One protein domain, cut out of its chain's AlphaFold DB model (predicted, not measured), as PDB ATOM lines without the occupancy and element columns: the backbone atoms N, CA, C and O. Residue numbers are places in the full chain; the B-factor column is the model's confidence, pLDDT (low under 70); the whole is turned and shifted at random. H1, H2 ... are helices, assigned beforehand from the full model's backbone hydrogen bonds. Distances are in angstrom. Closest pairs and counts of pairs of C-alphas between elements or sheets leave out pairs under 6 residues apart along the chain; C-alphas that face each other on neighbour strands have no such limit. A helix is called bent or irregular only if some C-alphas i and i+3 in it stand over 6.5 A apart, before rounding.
ATOM      1  N   GLN A 690     105.491  82.658  97.994       84.44
ATOM      2  CA  GLN A 690     104.895  81.603  97.177       84.44
ATOM      3  C   GLN A 690     104.238  80.530  98.051       84.44
ATOM      4  O   GLN A 690     103.080  80.204  97.813       84.44
ATOM      5  N   ALA A 691     104.914  80.065  99.108       85.62
ATOM      6  CA  ALA A 691     104.344  79.096 100.047       85.62
ATOM      7  C   ALA A 691     103.041  79.609 100.693       85.62
ATOM      8  O   ALA A 691     102.038  78.902 100.707       85.62
ATOM      9  N   ALA A 692     103.016  80.876 101.129       89.38
ATOM     10  CA  ALA A 692     101.803  81.499 101.664       89.38
ATOM     11  C   ALA A 692     100.679  81.619 100.614       89.38
ATOM     12  O   ALA A 692      99.504  81.476 100.936       89.38
ATOM     13  N   ALA A 693     101.021  81.871  99.345       91.69
ATOM     14  CA  ALA A 693     100.033  81.906  98.266       91.69
ATOM     15  C   ALA A 693      99.469  80.510  97.944       91.69
ATOM     16  O   ALA A 693      98.291  80.400  97.609       91.69
ATOM     17  N   GLU A 694     100.287  79.458  98.045       91.62
ATOM     18  CA  GLU A 694      99.862  78.067  97.862       91.62
ATOM     19  C   GLU A 694      98.946  77.585  98.996       91.62
ATOM     20  O   GLU A 694      97.967  76.888  98.721       91.62
ATOM     21  N   GLU A 695      99.210  77.998 100.239       93.44
ATOM     22  CA  GLU A 695      98.339  77.734 101.392       93.44
ATOM     23  C   GLU A 695      96.975  78.426 101.234       93.44
ATOM     24  O   GLU A 695      95.940  77.756 101.272       93.44
ATOM     25  N   ASP A 696      96.971  79.732 100.925       93.75
ATOM     26  CA  ASP A 696      95.752  80.493 100.614       93.75
ATOM     27  C   ASP A 696      94.964  79.838  99.463       93.75
ATOM     28  O   ASP A 696      93.736  79.728  99.523       93.75
ATOM     29  N   LEU A 697      95.652  79.400  98.395       96.62
ATOM     30  CA  LEU A 697      95.025  78.718  97.261       96.62
ATOM     31  C   LEU A 697      94.345  77.420  97.710       96.62
ATOM     32  O   LEU A 697      93.216  77.154  97.292       96.62
ATOM     33  N   GLN A 698      95.014  76.615  98.538       96.44
ATOM     34  CA  GLN A 698      94.479  75.336  98.993       96.44
ATOM     35  C   GLN A 698      93.204  75.518  99.829       96.44
ATOM     36  O   GLN A 698      92.229  74.806  99.587       96.44
ATOM     37  N   GLU A 699      93.158  76.520 100.712       95.88
ATOM     38  CA  GLU A 699      91.956  76.849 101.489       95.88
ATOM     39  C   GLU A 699      90.758  77.168 100.575       95.88
ATOM     40  O   GLU A 699      89.647  76.662 100.772       95.88
ATOM     41  N   GLN A 700      90.973  77.966  99.522       97.56
ATOM     42  CA  GLN A 700      89.895  78.299  98.584       97.56
ATOM     43  C   GLN A 700      89.458  77.089  97.748       97.56
ATOM     44  O   GLN A 700      88.268  76.926  97.458       97.56
ATOM     45  N   LEU A 701      90.400  76.224  97.368       96.69
ATOM     46  CA  LEU A 701      90.101  74.998  96.631       96.69
ATOM     47  C   LEU A 701      89.287  74.010  97.464       96.69
ATOM     48  O   LEU A 701      88.404  73.364  96.905       96.69
ATOM     49  N   ASP A 702      89.504  73.926  98.775       94.75
ATOM     50  CA  ASP A 702      88.716  73.054  99.651       94.75
ATOM     51  C   ASP A 702      87.243  73.493  99.717       94.75
ATOM     52  O   ASP A 702      86.336  72.654  99.680       94.75
ATOM     53  N   ILE A 703      86.980  74.805  99.694       95.19
ATOM     54  CA  ILE A 703      85.616  75.350  99.582       95.19
ATOM     55  C   ILE A 703      84.981  74.944  98.242       95.19
ATOM     56  O   ILE A 703      83.823  74.514  98.209       95.19
ATOM     57  N   LEU A 704      85.724  75.059  97.134       95.50
ATOM     58  CA  LEU A 704      85.216  74.713  95.803       95.50
ATOM     59  C   LEU A 704      85.088  73.207  95.577       95.50
ATOM     60  O   LEU A 704      84.176  72.785  94.876       95.50
ATOM     61  N   LYS A 705      85.928  72.375  96.193       94.56
ATOM     62  CA  LYS A 705      85.845  70.910  96.103       94.56
ATOM     63  C   LYS A 705      84.502  70.394  96.618       94.56
ATOM     64  O   LYS A 705      83.921  69.481  96.033       94.56
ATOM     65  N   PHE A 706      83.976  71.035  97.660       91.81
ATOM     66  CA  PHE A 706      82.666  70.746  98.239       91.81
ATOM     67  C   PHE A 706      81.661  71.873  97.964       91.81
ATOM     68  O   PHE A 706      80.842  72.210  98.818       91.81
ATOM     69  N   PHE A 707      81.682  72.469  96.766       90.31
ATOM     70  CA  PHE A 707      80.832  73.625  96.445       90.31
ATOM     71  C   PHE A 707      79.333  73.371  96.696       90.31
ATOM     72  O   PHE A 707      78.590  74.280  97.067       90.31
ATOM     73  N   GLY A 708      78.882  72.121  96.554       88.94
ATOM     74  CA  GLY A 708      77.488  71.735  96.754       88.94
ATOM     75  C   GLY A 708      76.965  71.822  98.193       88.94
ATOM     76  O   GLY A 708      75.752  71.690  98.358       88.94
ATOM     77  N   SER A 709      77.830  72.011  99.197       90.00
ATOM     78  CA  SER A 709      77.471  72.204 100.615       90.00
ATOM     79  C   SER A 709      77.650  73.647 101.106       90.00
ATOM     80  O   SER A 709      77.300  73.962 102.241       90.00
ATOM     81  N   HIS A 710      78.176  74.535 100.263       90.62
ATOM     82  CA  HIS A 710      78.499  75.913 100.623       90.62
ATOM     83  C   HIS A 710      77.492  76.895 100.023       90.62
ATOM     84  O   HIS A 710      77.002  76.680  98.920       90.62
ATOM     85  N   HIS A 711      77.198  77.997 100.718       91.38
ATOM     86  CA  HIS A 711      76.316  79.050 100.200       91.38
ATOM     87  C   HIS A 711      76.967  79.799  99.023       91.38
ATOM     88  O   HIS A 711      78.192  79.940  98.990       91.38
ATOM     89  N   PHE A 712      76.165  80.327  98.089       90.88
ATOM     90  CA  PHE A 712      76.673  80.975  96.866       90.88
ATOM     91  C   PHE A 712      77.685  82.102  97.149       90.88
ATOM     92  O   PHE A 712      78.708  82.193  96.477       90.88
ATOM     93  N   SER A 713      77.465  82.905  98.196       91.69
ATOM     94  CA  SER A 713      78.366  83.990  98.603       91.69
ATOM     95  C   SER A 713      79.759  83.483  98.975       91.69
ATOM     96  O   SER A 713      80.754  84.056  98.544       91.69
ATOM     97  N   LYS A 714      79.848  82.366  99.707       93.69
ATOM     98  CA  LYS A 714      81.127  81.761 100.107       93.69
ATOM     99  C   LYS A 714      81.883  81.176  98.910       93.69
ATOM    100  O   LYS A 714      83.106  81.256  98.875       93.69
ATOM    101  N   ARG A 715      81.172  80.653  97.906       94.94
ATOM    102  CA  ARG A 715      81.776  80.163  96.652       94.94
ATOM    103  C   ARG A 715      82.336  81.297  95.797       94.94
ATOM    104  O   ARG A 715      83.453  81.189  95.304       94.94
ATOM    105  N   ILE A 716      81.592  82.400  95.679       94.75
ATOM    106  CA  ILE A 716      82.066  83.612  94.998       94.75
ATOM    107  C   ILE A 716      83.301  84.164  95.719       94.75
ATOM    108  O   ILE A 716      84.306  84.433  95.067       94.75
ATOM    109  N   SER A 717      83.275  84.257  97.055       94.62
ATOM    110  CA  SER A 717      84.447  84.660  97.843       94.62
ATOM    111  C   SER A 717      85.649  83.746  97.606       94.62
ATOM    112  O   SER A 717      86.762  84.250  97.488       94.62
ATOM    113  N   ALA A 718      85.435  82.432  97.461       96.94
ATOM    114  CA  ALA A 718      86.508  81.496  97.145       96.94
ATOM    115  C   ALA A 718      87.110  81.743  95.758       96.94
ATOM    116  O   ALA A 718      88.327  81.860  95.630       96.94
ATOM    117  N   MET A 719      86.283  81.934  94.726       97.12
ATOM    118  CA  MET A 719      86.768  82.313  93.392       97.12
ATOM    119  C   MET A 719      87.525  83.647  93.401       97.12
ATOM    120  O   MET A 719      88.568  83.762  92.758       97.12
ATOM    121  N   MET A 720      87.045  84.639  94.159       95.94
ATOM    122  CA  MET A 720      87.752  85.909  94.356       95.94
ATOM    123  C   MET A 720      89.106  85.689  95.050       95.94
ATOM    124  O   MET A 720      90.113  86.255  94.625       95.94
ATOM    125  N   GLY A 721      89.164  84.821  96.063       96.19
ATOM    126  CA  GLY A 721      90.403  84.427  96.732       96.19
ATOM    127  C   GLY A 721      91.411  83.781  95.776       96.19
ATOM    128  O   GLY A 721      92.560  84.220  95.726       96.19
ATOM    129  N   ILE A 722      90.966  82.833  94.942       97.56
ATOM    130  CA  ILE A 722      91.794  82.199  93.900       97.56
ATOM    131  C   ILE A 722      92.321  83.252  92.921       97.56
ATOM    132  O   ILE A 722      93.510  83.277  92.611       97.56
ATOM    133  N   SER A 723      91.462  84.169  92.468       96.12
ATOM    134  CA  SER A 723      91.863  85.229  91.539       96.12
ATOM    135  C   SER A 723      92.905  86.189  92.132       96.12
ATOM    136  O   SER A 723      93.826  86.610  91.436       96.12
ATOM    137  N   ARG A 724      92.839  86.453  93.446       96.00
ATOM    138  CA  ARG A 724      93.793  87.295  94.181       96.00
ATOM    139  C   ARG A 724      95.182  86.660  94.285       96.00
ATOM    140  O   ARG A 724      96.179  87.381  94.245       96.00
ATOM    141  N   VAL A 725      95.263  85.337  94.443       95.69
ATOM    142  CA  VAL A 725      96.547  84.614  94.505       95.69
ATOM    143  C   VAL A 725      97.093  84.254  93.127       95.69
ATOM    144  O   VAL A 725      98.289  84.004  93.002       95.69
ATOM    145  N   ALA A 726      96.261  84.305  92.083       94.56
ATOM    146  CA  ALA A 726      96.637  83.900  90.734       94.56
ATOM    147  C   ALA A 726      97.935  84.534  90.210       94.56
ATOM    148  O   ALA A 726      98.793  83.784  89.754       94.56
ATOM    149  N   PRO A 727      98.177  85.857  90.347       92.94
ATOM    150  CA  PRO A 727      99.417  86.477  89.871       92.94
ATOM    151  C   PRO A 727     100.688  85.996  90.586       92.94
ATOM    152  O   PRO A 727     101.785  86.252  90.097       92.94
ATOM    153  N   LYS A 728     100.551  85.356  91.755       92.75
ATOM    154  CA  LYS A 728     101.664  84.847  92.571       92.75
ATOM    155  C   LYS A 728     101.991  83.380  92.285       92.75
ATOM    156  O   LYS A 728     103.043  82.916  92.706       92.75
ATOM    157  N   ILE A 729     101.100  82.663  91.601       90.62
ATOM    158  CA  ILE A 729     101.229  81.234  91.316       90.62
ATOM    159  C   ILE A 729     101.406  81.072  89.813       90.62
ATOM    160  O   ILE A 729     100.509  81.405  89.035       90.62
ATOM    161  N   GLN A 730     102.569  80.558  89.413       87.56
ATOM    162  CA  GLN A 730     102.929  80.420  88.003       87.56
ATOM    163  C   GLN A 730     101.985  79.456  87.268       87.56
ATOM    164  O   GLN A 730     101.494  79.784  86.191       87.56
ATOM    165  N   GLU A 731     101.690  78.295  87.858       93.44
ATOM    166  CA  GLU A 731     100.845  77.257  87.262       93.44
ATOM    167  C   GLU A 731     100.143  76.424  88.350       93.44
ATOM    168  O   GLU A 731     100.654  76.294  89.462       93.44
ATOM    169  N   LEU A 732      98.967  75.863  88.044       92.19
ATOM    170  CA  LEU A 732      98.242  74.972  88.962       92.19
ATOM    171  C   LEU A 732      98.737  73.527  88.875       92.19
ATOM    172  O   LEU A 732      99.119  73.057  87.807       92.19
ATOM    173  N   ARG A 733      98.595  72.754  89.956       91.19
ATOM    174  CA  ARG A 733      98.675  71.286  89.862       91.19
ATOM    175  C   ARG A 733      97.445  70.727  89.120       91.19
ATOM    176  O   ARG A 733      96.361  71.303  89.253       91.19
ATOM    177  N   PRO A 734      97.552  69.586  88.408       88.81
ATOM    178  CA  PRO A 734      96.425  69.000  87.668       88.81
ATOM    179  C   PRO A 734      95.167  68.780  88.522       88.81
ATOM    180  O   PRO A 734      94.057  69.087  88.096       88.81
ATOM    181  N   GLU A 735      95.336  68.326  89.766       90.12
ATOM    182  CA  GLU A 735      94.232  68.115  90.714       90.12
ATOM    183  C   GLU A 735      93.532  69.426  91.103       90.12
ATOM    184  O   GLU A 735      92.307  69.489  91.189       90.12
ATOM    185  N   GLN A 736      94.305  70.499  91.289       96.00
ATOM    186  CA  GLN A 736      93.792  71.826  91.632       96.00
ATOM    187  C   GLN A 736      93.017  72.431  90.454       96.00
ATOM    188  O   GLN A 736      91.913  72.950  90.626       96.00
ATOM    189  N   ALA A 737      93.563  72.299  89.243       96.00
ATOM    190  CA  ALA A 737      92.901  72.699  88.009       96.00
ATOM    191  C   ALA A 737      91.583  71.938  87.790       96.00
ATOM    192  O   ALA A 737      90.576  72.550  87.425       96.00
ATOM    193  N   ALA A 738      91.559  70.632  88.074       94.38
ATOM    194  CA  ALA A 738      90.358  69.810  87.978       94.38
ATOM    195  C   ALA A 738      89.250  70.264  88.944       94.38
ATOM    196  O   ALA A 738      88.084  70.286  88.551       94.38
ATOM    197  N   ILE A 739      89.587  70.684  90.171       96.69
ATOM    198  CA  ILE A 739      88.608  71.219  91.139       96.69
ATOM    199  C   ILE A 739      87.935  72.482  90.590       96.69
ATOM    200  O   ILE A 739      86.704  72.575  90.590       96.69
ATOM    201  N   ILE A 740      88.723  73.436  90.084       97.25
ATOM    202  CA  ILE A 740      88.192  74.688  89.524       97.25
ATOM    203  C   ILE A 740      87.367  74.400  88.266       97.25
ATOM    204  O   ILE A 740      86.255  74.910  88.138       97.25
ATOM    205  N   ALA A 741      87.867  73.556  87.359       97.06
ATOM    206  CA  ALA A 741      87.146  73.165  86.152       97.06
ATOM    207  C   ALA A 741      85.800  72.503  86.489       97.06
ATOM    208  O   ALA A 741      84.774  72.879  85.928       97.06
ATOM    209  N   ASN A 742      85.778  71.578  87.452       95.62
ATOM    210  CA  ASN A 742      84.556  70.910  87.890       95.62
ATOM    211  C   ASN A 742      83.548  71.894  88.496       95.62
ATOM    212  O   ASN A 742      82.363  71.852  88.157       95.62
ATOM    213  N   TYR A 743      84.019  72.822  89.338       95.94
ATOM    214  CA  TYR A 743      83.172  73.901  89.830       95.94
ATOM    215  C   TYR A 743      82.596  74.683  88.652       95.94
ATOM    216  O   TYR A 743      81.380  74.784  88.561       95.94
ATOM    217  N   LEU A 744      83.412  75.197  87.727       95.25
ATOM    218  CA  LEU A 744      82.963  76.032  86.602       95.25
ATOM    219  C   LEU A 744      81.964  75.331  85.665       95.25
ATOM    220  O   LEU A 744      81.047  75.990  85.184       95.25
ATOM    221  N   LEU A 745      82.105  74.021  85.449       95.25
ATOM    222  CA  LEU A 745      81.355  73.260  84.442       95.25
ATOM    223  C   LEU A 745      80.069  72.579  84.951       95.25
ATOM    224  O   LEU A 745      79.327  72.022  84.139       95.25
ATOM    225  N   THR A 746      79.782  72.637  86.256       93.88
ATOM    226  CA  THR A 746      78.573  72.036  86.852       93.88
ATOM    227  C   THR A 746      77.450  73.062  87.025       93.88
ATOM    228  O   THR A 746      77.699  74.165  87.518       93.88
ATOM    229  N   ASP A 747      76.220  72.707  86.642       85.69
ATOM    230  CA  ASP A 747      75.023  73.566  86.716       85.69
ATOM    231  C   ASP A 747      74.117  73.311  87.926       85.69
ATOM    232  O   ASP A 747      73.564  74.255  88.481       85.69
ATOM    233  N   ASP A 748      74.059  72.069  88.417       72.56
ATOM    234  CA  ASP A 748      73.023  71.525  89.315       72.56
ATOM    235  C   ASP A 748      72.748  72.302  90.627       72.56
ATOM    236  O   ASP A 748      71.820  71.961  91.362       72.56
ATOM    237  N   LYS A 749      73.544  73.326  90.971       73.19
ATOM    238  CA  LYS A 749      73.440  74.119  92.212       73.19
ATOM    239  C   LYS A 749      73.802  75.608  92.075       73.19
ATOM    240  O   LYS A 749      74.027  76.268  93.100       73.19
ATOM    241  N   LYS A 750      73.907  76.139  90.852       83.25
ATOM    242  CA  LYS A 750      74.310  77.534  90.612       83.25
ATOM    243  C   LYS A 750      73.126  78.395  90.198       83.25
ATOM    244  O   LYS A 750      72.314  77.991  89.376       83.25
ATOM    245  N   SER A 751      73.021  79.596  90.764       80.75
ATOM    246  CA  SER A 751      72.064  80.584  90.259       80.75
ATOM    247  C   SER A 751      72.636  81.261  89.015       80.75
ATOM    248  O   SER A 751      73.851  81.406  88.886       80.75
ATOM    249  N   THR A 752      71.777  81.737  88.112       74.50
ATOM    250  CA  THR A 752      72.213  82.475  86.913       74.50
ATOM    251  C   THR A 752      73.091  83.679  87.279       74.50
ATOM    252  O   THR A 752      74.092  83.933  86.620       74.50
ATOM    253  N   GLY A 753      72.793  84.347  88.401       83.19
ATOM    254  CA  GLY A 753      73.601  85.457  88.913       83.19
ATOM    255  C   GLY A 753      74.946  85.047  89.523       83.19
ATOM    256  O   GLY A 753      75.841  85.879  89.627       83.19
ATOM    257  N   GLU A 754      75.149  83.789  89.926       90.88
ATOM    258  CA  GLU A 754      76.464  83.331  90.397       90.88
ATOM    259  C   GLU A 754      77.482  83.329  89.257       90.88
ATOM    260  O   GLU A 754      78.632  83.710  89.463       90.88
ATOM    261  N   PHE A 755      77.054  82.956  88.051       86.31
ATOM    262  CA  PHE A 755      77.933  82.930  86.889       86.31
ATOM    263  C   PHE A 755      78.475  84.322  86.542       86.31
ATOM    264  O   PHE A 755      79.687  84.485  86.389       86.31
ATOM    265  N   ASP A 756      77.604  85.334  86.519       86.38
ATOM    266  CA  ASP A 756      77.988  86.724  86.242       86.38
ATOM    267  C   ASP A 756      79.028  87.242  87.250       86.38
ATOM    268  O   ASP A 756      79.970  87.946  86.888       86.38
ATOM    269  N   ASN A 757      78.915  86.822  88.515       90.56
ATOM    270  CA  ASN A 757      79.869  87.179  89.567       90.56
ATOM    271  C   ASN A 757      81.204  86.418  89.468       90.56
ATOM    272  O   ASN A 757      82.222  86.898  89.965       90.56
ATOM    273  N   VAL A 758      81.224  85.244  88.832       91.75
ATOM    274  CA  VAL A 758      82.426  84.408  88.671       91.75
ATOM    275  C   VAL A 758      83.191  84.734  87.380       91.75
ATOM    276  O   VAL A 758      84.399  84.496  87.315       91.75
ATOM    277  N   ALA A 759      82.547  85.346  86.384       88.50
ATOM    278  CA  ALA A 759      83.186  85.735  85.125       88.50
ATOM    279  C   ALA A 759      84.428  86.630  85.331       88.50
ATOM    280  O   ALA A 759      85.477  86.400  84.722       88.50
ATOM    281  N   THR A 760      84.348  87.597  86.253       90.81
ATOM    282  CA  THR A 760      85.467  88.494  86.586       90.81
ATOM    283  C   THR A 760      86.671  87.729  87.167       90.81
ATOM    284  O   THR A 760      87.750  87.823  86.573       90.81
ATOM    285  N   PRO A 761      86.534  86.910  88.234       93.69
ATOM    286  CA  PRO A 761      87.596  86.010  88.700       93.69
ATOM    287  C   PRO A 761      88.198  85.109  87.619       93.69
ATOM    288  O   PRO A 761      89.417  84.956  87.556       93.69
ATOM    289  N   VAL A 762      87.365  84.534  86.743       95.12
ATOM    290  CA  VAL A 762      87.817  83.621  85.678       95.12
ATOM    291  C   VAL A 762      88.781  84.322  84.714       95.12
ATOM    292  O   VAL A 762      89.788  83.742  84.308       95.12
ATOM    293  N   SER A 763      88.539  85.599  84.409       93.69
ATOM    294  CA  SER A 763      89.439  86.391  83.561       93.69
ATOM    295  C   SER A 763      90.837  86.596  84.165       93.69
ATOM    296  O   SER A 763      91.807  86.758  83.422       93.69
ATOM    297  N   GLN A 764      90.962  86.556  85.495       94.31
ATOM    298  CA  GLN A 764      92.227  86.758  86.212       94.31
ATOM    299  C   GLN A 764      93.051  85.469  86.338       94.31
ATOM    300  O   GLN A 764      94.272  85.535  86.422       94.31
ATOM    301  N   ILE A 765      92.405  84.301  86.281       96.31
ATOM    302  CA  ILE A 765      93.057  82.979  86.377       96.31
ATOM    303  C   ILE A 765      93.366  82.345  85.012       96.31
ATOM    304  O   ILE A 765      93.866  81.226  84.935       96.31
ATOM    305  N   ARG A 766      93.091  83.059  83.913       94.12
ATOM    306  CA  ARG A 766      93.252  82.561  82.533       94.12
ATOM    307  C   ARG A 766      94.676  82.146  82.149       94.12
ATOM    308  O   ARG A 766      94.850  81.412  81.184       94.12
ATOM    309  N   GLN A 767      95.684  82.640  82.868       93.06
ATOM    310  CA  GLN A 767      97.096  82.351  82.592       93.06
ATOM    311  C   GLN A 767      97.469  80.886  82.851       93.06
ATOM    312  O   GLN A 767      98.392  80.374  82.229       93.06
ATOM    313  N   TRP A 768      96.723  80.184  83.704       96.50
ATOM    314  CA  TRP A 768      97.011  78.795  84.050       96.50
ATOM    315  C   TRP A 768      96.652  77.847  82.900       96.50
ATOM    316  O   TRP A 768      95.482  77.690  82.526       96.50
ATOM    317  N   ARG A 769      97.664  77.200  82.314       95.06
ATOM    318  CA  ARG A 769      97.499  76.232  81.218       95.06
ATOM    319  C   ARG A 769      96.793  74.976  81.701       95.06
ATOM    320  O   ARG A 769      95.924  74.452  81.004       95.06
ATOM    321  N   GLN A 770      97.093  74.538  82.923       93.62
ATOM    322  CA  GLN A 770      96.494  73.343  83.520       93.62
ATOM    323  C   GLN A 770      94.982  73.504  83.706       93.62
ATOM    324  O   GLN A 770      94.228  72.565  83.461       93.62
ATOM    325  N   LEU A 771      94.510  74.714  84.031       97.25
ATOM    326  CA  LEU A 771      93.076  75.015  84.085       97.25
ATOM    327  C   LEU A 771      92.407  74.875  82.711       97.25
ATOM    328  O   LEU A 771      91.342  74.269  82.604       97.25
ATOM    329  N   ARG A 772      93.031  75.403  81.653       97.44
ATOM    330  CA  ARG A 772      92.509  75.287  80.281       97.44
ATOM    331  C   ARG A 772      92.453  73.835  79.813       97.44
ATOM    332  O   ARG A 772      91.450  73.450  79.219       97.44
ATOM    333  N   MET A 773      93.465  73.024  80.131       92.88
ATOM    334  CA  MET A 773      93.455  71.583  79.841       92.88
ATOM    335  C   MET A 773      92.361  70.850  80.625       92.88
ATOM    336  O   MET A 773      91.562  70.134  80.029       92.88
ATOM    337  N   ALA A 774      92.239  71.107  81.931       94.94
ATOM    338  CA  ALA A 774      91.194  70.504  82.755       94.94
ATOM    339  C   ALA A 774      89.780  70.855  82.256       94.94
ATOM    340  O   ALA A 774      88.883  70.010  82.268       94.94
ATOM    341  N   ILE A 775      89.567  72.083  81.772       97.25
ATOM    342  CA  ILE A 775      88.303  72.479  81.141       97.25
ATOM    343  C   ILE A 775      88.128  71.774  79.794       97.25
ATOM    344  O   ILE A 775      87.042  71.264  79.531       97.25
ATOM    345  N   ALA A 776      89.170  71.677  78.967       96.38
ATOM    346  CA  ALA A 776      89.114  70.972  77.685       96.38
ATOM    347  C   ALA A 776      88.720  69.491  77.848       96.38
ATOM    348  O   ALA A 776      87.948  68.964  77.043       96.38
ATOM    349  N   ASP A 777      89.187  68.836  78.909       94.56
ATOM    350  CA  ASP A 777      88.854  67.442  79.211       94.56
ATOM    351  C   ASP A 777      87.401  67.254  79.669       94.56
ATOM    352  O   ASP A 777      86.794  66.210  79.410       94.56
ATOM    353  N   ASN A 778      86.812  68.274  80.299       95.06
ATOM    354  CA  ASN A 778      85.491  68.180  80.919       95.06
ATOM    355  C   ASN A 778      84.374  68.914  80.154       95.06
ATOM    356  O   ASN A 778      83.202  68.614  80.372       95.06
ATOM    357  N   VAL A 779      84.687  69.814  79.212       96.44
ATOM    358  CA  VAL A 779      83.697  70.662  78.507       96.44
ATOM    359  C   VAL A 779      82.646  69.852  77.740       96.44
ATOM    360  O   VAL A 779      81.487  70.248  77.655       96.44
ATOM    361  N   ILE A 780      83.010  68.669  77.237       94.75
ATOM    362  CA  ILE A 780      82.074  67.776  76.534       94.75
ATOM    363  C   ILE A 780      80.995  67.248  77.495       94.75
ATOM    364  O   ILE A 780      79.844  67.092  77.091       94.75
ATOM    365  N   ARG A 781      81.363  66.993  78.756       94.06
ATOM    366  CA  ARG A 781      80.507  66.396  79.796       94.06
ATOM    367  C   ARG A 781      79.829  67.433  80.698       94.06
ATOM    368  O   ARG A 781      79.104  67.046  81.606       94.06
ATOM    369  N   ALA A 782      80.076  68.721  80.475       94.06
ATOM    370  CA  ALA A 782      79.573  69.793  81.324       94.06
ATOM    371  C   ALA A 782      78.034  69.856  81.330       94.06
ATOM    372  O   ALA A 782      77.410  69.738  80.271       94.06
ATOM    373  N   SER A 783      77.420  70.085  82.495       92.25
ATOM    374  CA  SER A 783      75.961  70.265  82.597       92.25
ATOM    375  C   SER A 783      75.504  71.702  82.321       92.25
ATOM    376  O   SER A 783      74.317  71.937  82.132       92.25
ATOM    377  N   GLN A 784      76.440  72.648  82.218       91.50
ATOM    378  CA  GLN A 784      76.175  74.049  81.878       91.50
ATOM    379  C   GLN A 784      75.558  74.242  80.482       91.50
ATOM    380  O   GLN A 784      75.814  73.473  79.547       91.50
ATOM    381  N   THR A 785      74.783  75.323  80.329       93.25
ATOM    382  CA  THR A 785      74.239  75.742  79.025       93.25
ATOM    383  C   THR A 785      75.358  76.165  78.072       93.25
ATOM    384  O   THR A 785      76.377  76.718  78.492       93.25
ATOM    385  N   ASP A 786      75.169  75.963  76.765       92.50
ATOM    386  CA  ASP A 786      76.221  76.249  75.779       92.50
ATOM    387  C   ASP A 786      76.617  77.735  75.746       92.50
ATOM    388  O   ASP A 786      77.786  78.049  75.544       92.50
ATOM    389  N   LYS A 787      75.683  78.649  76.054       92.06
ATOM    390  CA  LYS A 787      75.957  80.091  76.179       92.06
ATOM    391  C   LYS A 787      76.907  80.401  77.344       92.06
ATOM    392  O   LYS A 787      77.805  81.237  77.220       92.06
ATOM    393  N   VAL A 788      76.727  79.718  78.475       92.56
ATOM    394  CA  VAL A 788      77.601  79.855  79.649       92.56
ATOM    395  C   VAL A 788      78.978  79.261  79.355       92.56
ATOM    396  O   VAL A 788      79.991  79.919  79.591       92.56
ATOM    397  N   LEU A 789      79.030  78.068  78.754       93.88
ATOM    398  CA  LEU A 789      80.283  77.426  78.341       93.88
ATOM    399  C   LEU A 789      81.071  78.286  77.352       93.88
ATOM    400  O   LEU A 789      82.263  78.512  77.556       93.88
ATOM    401  N   GLN A 790      80.399  78.830  76.338       94.81
ATOM    402  CA  GLN A 790      80.987  79.773  75.391       94.81
ATOM    403  C   GLN A 790      81.592  80.978  76.117       94.81
ATOM    404  O   GLN A 790      82.717  81.364  75.817       94.81
ATOM    405  N   THR A 791      80.891  81.539  77.105       94.38
ATOM    406  CA  THR A 791      81.387  82.689  77.877       94.38
ATOM    407  C   THR A 791      82.641  82.336  78.684       94.38
ATOM    408  O   THR A 791      83.609  83.099  78.665       94.38
ATOM    409  N   ILE A 792      82.679  81.167  79.336       94.62
ATOM    410  CA  ILE A 792      83.863  80.679  80.072       94.62
ATOM    411  C   ILE A 792      85.055  80.516  79.126       94.62
ATOM    412  O   ILE A 792      86.135  81.048  79.385       94.62
ATOM    413  N   VAL A 793      84.857  79.797  78.020       96.44
ATOM    414  CA  VAL A 793      85.912  79.482  77.050       96.44
ATOM    415  C   VAL A 793      86.451  80.758  76.406       96.44
ATOM    416  O   VAL A 793      87.662  80.963  76.383       96.44
ATOM    417  N   ASN A 794      85.572  81.664  75.977       95.69
ATOM    418  CA  ASN A 794      85.960  82.957  75.412       95.69
ATOM    419  C   ASN A 794      86.739  83.823  76.413       95.69
ATOM    420  O   ASN A 794      87.740  84.444  76.050       95.69
ATOM    421  N   THR A 795      86.340  83.806  77.689       95.69
ATOM    422  CA  THR A 795      87.044  84.533  78.757       95.69
ATOM    423  C   THR A 795      88.464  83.996  78.970       95.69
ATOM    424  O   THR A 795      89.402  84.781  79.127       95.69
ATOM    425  N   LEU A 796      88.645  82.671  78.931       95.75
ATOM    426  CA  LEU A 796      89.955  82.031  79.086       95.75
ATOM    427  C   LEU A 796      90.858  82.234  77.865       95.75
ATOM    428  O   LEU A 796      92.050  82.479  78.025       95.75
ATOM    429  N   LEU A 797      90.290  82.176  76.659       94.56
ATOM    430  CA  LEU A 797      91.026  82.282  75.395       94.56
ATOM    431  C   LEU A 797      91.307  83.722  74.944       94.56
ATOM    432  O   LEU A 797      92.046  83.920  73.985       94.56
ATOM    433  N   ARG A 798      90.723  84.735  75.602       91.44
ATOM    434  CA  ARG A 798      90.728  86.139  75.136       91.44
ATOM    435  C   ARG A 798      90.172  86.301  73.712       91.44
ATOM    436  O   ARG A 798      90.563  87.222  72.998       91.44
ATOM    437  N   SER A 799      89.265  85.419  73.306       90.19
ATOM    438  CA  SER A 799      88.648  85.415  71.977       90.19
ATOM    439  C   SER A 799      87.141  85.596  72.092       90.19
ATOM    440  O   SER A 799      86.548  85.084  73.032       90.19
ATOM    441  N   SER A 800      86.504  86.248  71.124       88.75
ATOM    442  CA  SER A 800      85.042  86.351  71.027       88.75
ATOM    443  C   SER A 800      84.502  85.396  69.960       88.75
ATOM    444  O   SER A 800      83.920  85.833  68.970       88.75
ATOM    445  N   SER A 801      84.766  84.098  70.114       90.12
ATOM    446  CA  SER A 801      84.357  83.104  69.121       90.12
ATOM    447  C   SER A 801      82.915  82.670  69.362       90.12
ATOM    448  O   SER A 801      82.520  82.417  70.508       90.12
ATOM    449  N   ASP A 802      82.141  82.569  68.285       92.06
ATOM    450  CA  ASP A 802      80.819  81.955  68.312       92.06
ATOM    451  C   ASP A 802      80.924  80.447  68.094       92.06
ATOM    452  O   ASP A 802      81.624  79.983  67.193       92.06
ATOM    453  N   PHE A 803      80.254  79.676  68.952       93.44
ATOM    454  CA  PHE A 803      80.226  78.218  68.879       93.44
ATOM    455  C   PHE A 803      78.799  77.743  68.625       93.44
ATOM    456  O   PHE A 803      77.852  78.245  69.230       93.44
ATOM    457  N   GLU A 804      78.645  76.747  67.756       92.12
ATOM    458  CA  GLU A 804      77.350  76.104  67.535       92.12
ATOM    459  C   GLU A 804      76.833  75.452  68.833       92.12
ATOM    460  O   GLU A 804      77.624  74.891  69.596       92.12
ATOM    461  N   PRO A 805      75.521  75.474  69.114       92.44
ATOM    462  CA  PRO A 805      74.984  74.763  70.266       92.44
ATOM    463  C   PRO A 805      75.181  73.240  70.134       92.44
ATOM    464  O   PRO A 805      75.242  72.674  69.041       92.44
ATOM    465  N   GLY A 806      75.249  72.552  71.270       92.81
ATOM    466  CA  GLY A 806      75.366  71.102  71.359       92.81
ATOM    467  C   GLY A 806      76.793  70.552  71.244       92.81
ATOM    468  O   GLY A 806      77.803  71.217  71.476       92.81
ATOM    469  N   ARG A 807      76.886  69.254  70.926       93.06
ATOM    470  CA  ARG A 807      78.142  68.484  70.995       93.06
ATOM    471  C   ARG A 807      79.221  68.991  70.031       93.06
ATOM    472  O   ARG A 807      80.399  68.934  70.379       93.06
ATOM    473  N   ALA A 808      78.831  69.459  68.845       91.94
ATOM    474  CA  ALA A 808      79.759  69.954  67.831       91.94
ATOM    475  C   ALA A 808      80.500  71.213  68.310       91.94
ATOM    476  O   ALA A 808      81.732  71.232  68.305       91.94
ATOM    477  N   GLY A 809      79.784  72.212  68.844       93.62
ATOM    478  CA  GLY A 809      80.428  73.395  69.416       93.62
ATOM    479  C   GLY A 809      81.286  73.084  70.633       93.62
ATOM    480  O   GLY A 809      82.389  73.609  70.740       93.62
ATOM    481  N   ARG A 810      80.869  72.157  71.507       96.75
ATOM    482  CA  ARG A 810      81.697  71.719  72.650       96.75
ATOM    483  C   ARG A 810      83.001  71.039  72.220       96.75
ATOM    484  O   ARG A 810      84.035  71.247  72.853       96.75
ATOM    485  N   LEU A 811      82.982  70.249  71.141       92.12
ATOM    486  CA  LEU A 811      84.207  69.698  70.547       92.12
ATOM    487  C   LEU A 811      85.112  70.811  70.011       92.12
ATOM    488  O   LEU A 811      86.321  70.760  70.230       92.12
ATOM    489  N   LYS A 812      84.531  71.841  69.386       94.12
ATOM    490  CA  LYS A 812      85.293  72.994  68.904       94.12
ATOM    491  C   LYS A 812      85.894  73.817  70.047       94.12
ATOM    492  O   LYS A 812      87.057  74.196  69.969       94.12
ATOM    493  N   MET A 813      85.156  74.020  71.139       96.88
ATOM    494  CA  MET A 813      85.674  74.646  72.362       96.88
ATOM    495  C   MET A 813      86.871  73.867  72.927       96.88
ATOM    496  O   MET A 813      87.895  74.465  73.253       96.88
ATOM    497  N   ARG A 814      86.767  72.529  72.998       96.50
ATOM    498  CA  ARG A 814      87.871  71.652  73.422       96.50
ATOM    499  C   ARG A 814      89.097  71.819  72.529       96.50
ATOM    500  O   ARG A 814      90.198  71.988  73.041       96.50
ATOM    501  N   GLU A 815      88.906  71.780  71.213       94.12
ATOM    502  CA  GLU A 815      89.982  71.969  70.236       94.12
ATOM    503  C   GLU A 815      90.682  73.320  70.434       94.12
ATOM    504  O   GLU A 815      91.908  73.369  70.495       94.12
ATOM    505  N   MET A 816      89.921  74.406  70.600       94.06
ATOM    506  CA  MET A 816      90.484  75.747  70.786       94.06
ATOM    507  C   MET A 816      91.259  75.899  72.101       94.06
ATOM    508  O   MET A 816      92.323  76.513  72.107       94.06
ATOM    509  N   LEU A 817      90.774  75.312  73.201       95.56
ATOM    510  CA  LEU A 817      91.494  75.293  74.479       95.56
ATOM    511  C   LEU A 817      92.831  74.552  74.371       95.56
ATOM    512  O   LEU A 817      93.855  75.076  74.805       95.56
ATOM    513  N   LEU A 818      92.835  73.366  73.757       91.50
ATOM    514  CA  LEU A 818      94.057  72.580  73.560       91.50
ATOM    515  C   LEU A 818      95.035  73.288  72.623       91.50
ATOM    516  O   LEU A 818      96.228  73.350  72.907       91.50
ATOM    517  N   ARG A 819      94.527  73.870  71.535       91.19
ATOM    518  CA  ARG A 819      95.336  74.632  70.586       91.19
ATOM    519  C   ARG A 819      95.990  75.845  71.242       91.19
ATOM    520  O   ARG A 819      97.171  76.057  71.027       91.19
ATOM    521  N   SER A 820      95.266  76.587  72.080       93.25
ATOM    522  CA  SER A 820      95.831  77.722  72.822       93.25
ATOM    523  C   SER A 820      96.974  77.301  73.747       93.25
ATOM    524  O   SER A 820      97.992  77.986  73.803       93.25
ATOM    525  N   VAL A 821      96.841  76.166  74.441       92.50
ATOM    526  CA  VAL A 821      97.914  75.644  75.300       92.50
ATOM    527  C   VAL A 821      99.124  75.208  74.467       92.50
ATOM    528  O   VAL A 821     100.255  75.499  74.844       92.50
ATOM    529  N   LEU A 822      98.906  74.567  73.315       83.69
ATOM    530  CA  LEU A 822      99.977  74.186  72.386       83.69
ATOM    531  C   LEU A 822     100.675  75.402  71.757       83.69
ATOM    532  O   LEU A 822     101.896  75.403  71.614       83.69
ATOM    533  N   GLU A 823      99.926  76.443  71.394       83.94
ATOM    534  CA  GLU A 823     100.474  77.701  70.874       83.94
ATOM    535  C   GLU A 823     101.315  78.419  71.936       83.94
ATOM    536  O   GLU A 823     102.380  78.934  71.623       83.94
ATOM    537  N   GLU A 824     100.914  78.410  73.206       83.56
ATOM    538  CA  GLU A 824     101.751  78.960  74.279       83.56
ATOM    539  C   GLU A 824     102.994  78.114  74.557       83.56
ATOM    540  O   GLU A 824     104.077  78.672  74.684       83.56
ATOM    541  N   LEU A 825     102.872  76.784  74.578       76.94
ATOM    542  CA  LEU A 825     104.018  75.881  74.741       76.94
ATOM    543  C   LEU A 825     105.022  75.970  73.583       76.94
ATOM    544  O   LEU A 825     106.204  75.716  73.782       76.94
ATOM    545  N   SER A 826     104.564  76.315  72.378       69.25
ATOM    546  CA  SER A 826     105.434  76.510  71.211       69.25
ATOM    547  C   SER A 826     106.005  77.928  71.107       69.25
ATOM    548  O   SER A 826     107.086  78.100  70.546       69.25
ATOM    549  N   ASN A 827     105.315  78.935  71.654       70.62
ATOM    550  CA  ASN A 827     105.766  80.332  71.679       70.62
ATOM    551  C   ASN A 827     106.616  80.686  72.909       70.62
ATOM    552  O   ASN A 827     107.344  81.682  72.871       70.62
ATOM    553  N   GLU A 828     106.553  79.900  73.986       59.59
ATOM    554  CA  GLU A 828     107.552  79.924  75.053       59.59
ATOM    555  C   GLU A 828     108.901  79.515  74.446       59.59
ATOM    556  O   GLU A 828     109.237  78.337  74.340       59.59
ATOM    557  N   ARG A 829     109.687  80.511  74.006       43.06
ATOM    558  CA  ARG A 829     111.116  80.310  73.753       43.06
ATOM    559  C   ARG A 829     111.683  79.658  75.012       43.06
ATOM    560  O   ARG A 829     111.484  80.231  76.085       43.06
TER     561      ARG A 829
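This is residues 690 to 829 of the 979 residues of an uncharacterized protein of Lignipirellula cremea (UniProt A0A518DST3). From the longest helix, H7, at one end, seven helices stack in two facing layers: H7, H5, H3 and H1 in one, H6, H4 and H2 in the other, with the chain winding back and forth between them. H3 is steeply tilted to its layer neighbours H1 and H5. The 140 printed residues hold seven named helices, H1 to H7, and no named strand: all helix, compact, radius of gyration of the C-alphas 14.4 A, spans 41 by 38 by 22 A.

Find C-alpha 807 at (78.142, 68.484, 70.995); H7 runs 30.1 A to residue 827. Before it come H6, residues 786 to 797, and H5, 769 to 781, irregular with C-alphas 777 and 780 7.3 A apart. H4, 752 to 764, is only just not irregular: C-alphas 757 and 760 are 6.5 A apart. H3 is 734 to 745; H2, 712 to 728, 25.7 A, is irregular, with C-alphas 724 and 727 7.1 A apart. H1, 690 to 705, 21.9 A, begins at (104.895, 81.603, 97.177).

H5, H6 and H7 form a bundle, helices side by side. H7 touches H5, closest C-alphas Ala 776 and Arg 814 at 4.5 A, and H6, Val 793 and Met 813 at 6.7 A. H4 touches H6 at Ser 763 and Thr 795, 5.7 A, and H2 at Ser 723 and Pro 761, 5.2 A. H3 touches H5 at Ala 737 and Leu 771, 4.6 A, a steep tilt of 47 degrees. H1 touches H3 with residues 701 to 705 alone, closest C-alphas Lys 705 and Ile 739 at 5.7 A. H1 and H2 form a hairpin, Gln 700 and Ala 718 at 4.9 A. Every O i to N i+4 pair is within hydrogen-bond range in H1, H3, H6 and H7; H2 has 11 of 13, H4 5 of 9, H5 7 of 9.

The C-alphas farthest apart, Ser 709 and Arg 829, are 43.8 A apart. The printed part has no cut and no long link; pLDDT is under 70 at residues 826, 828 and 829.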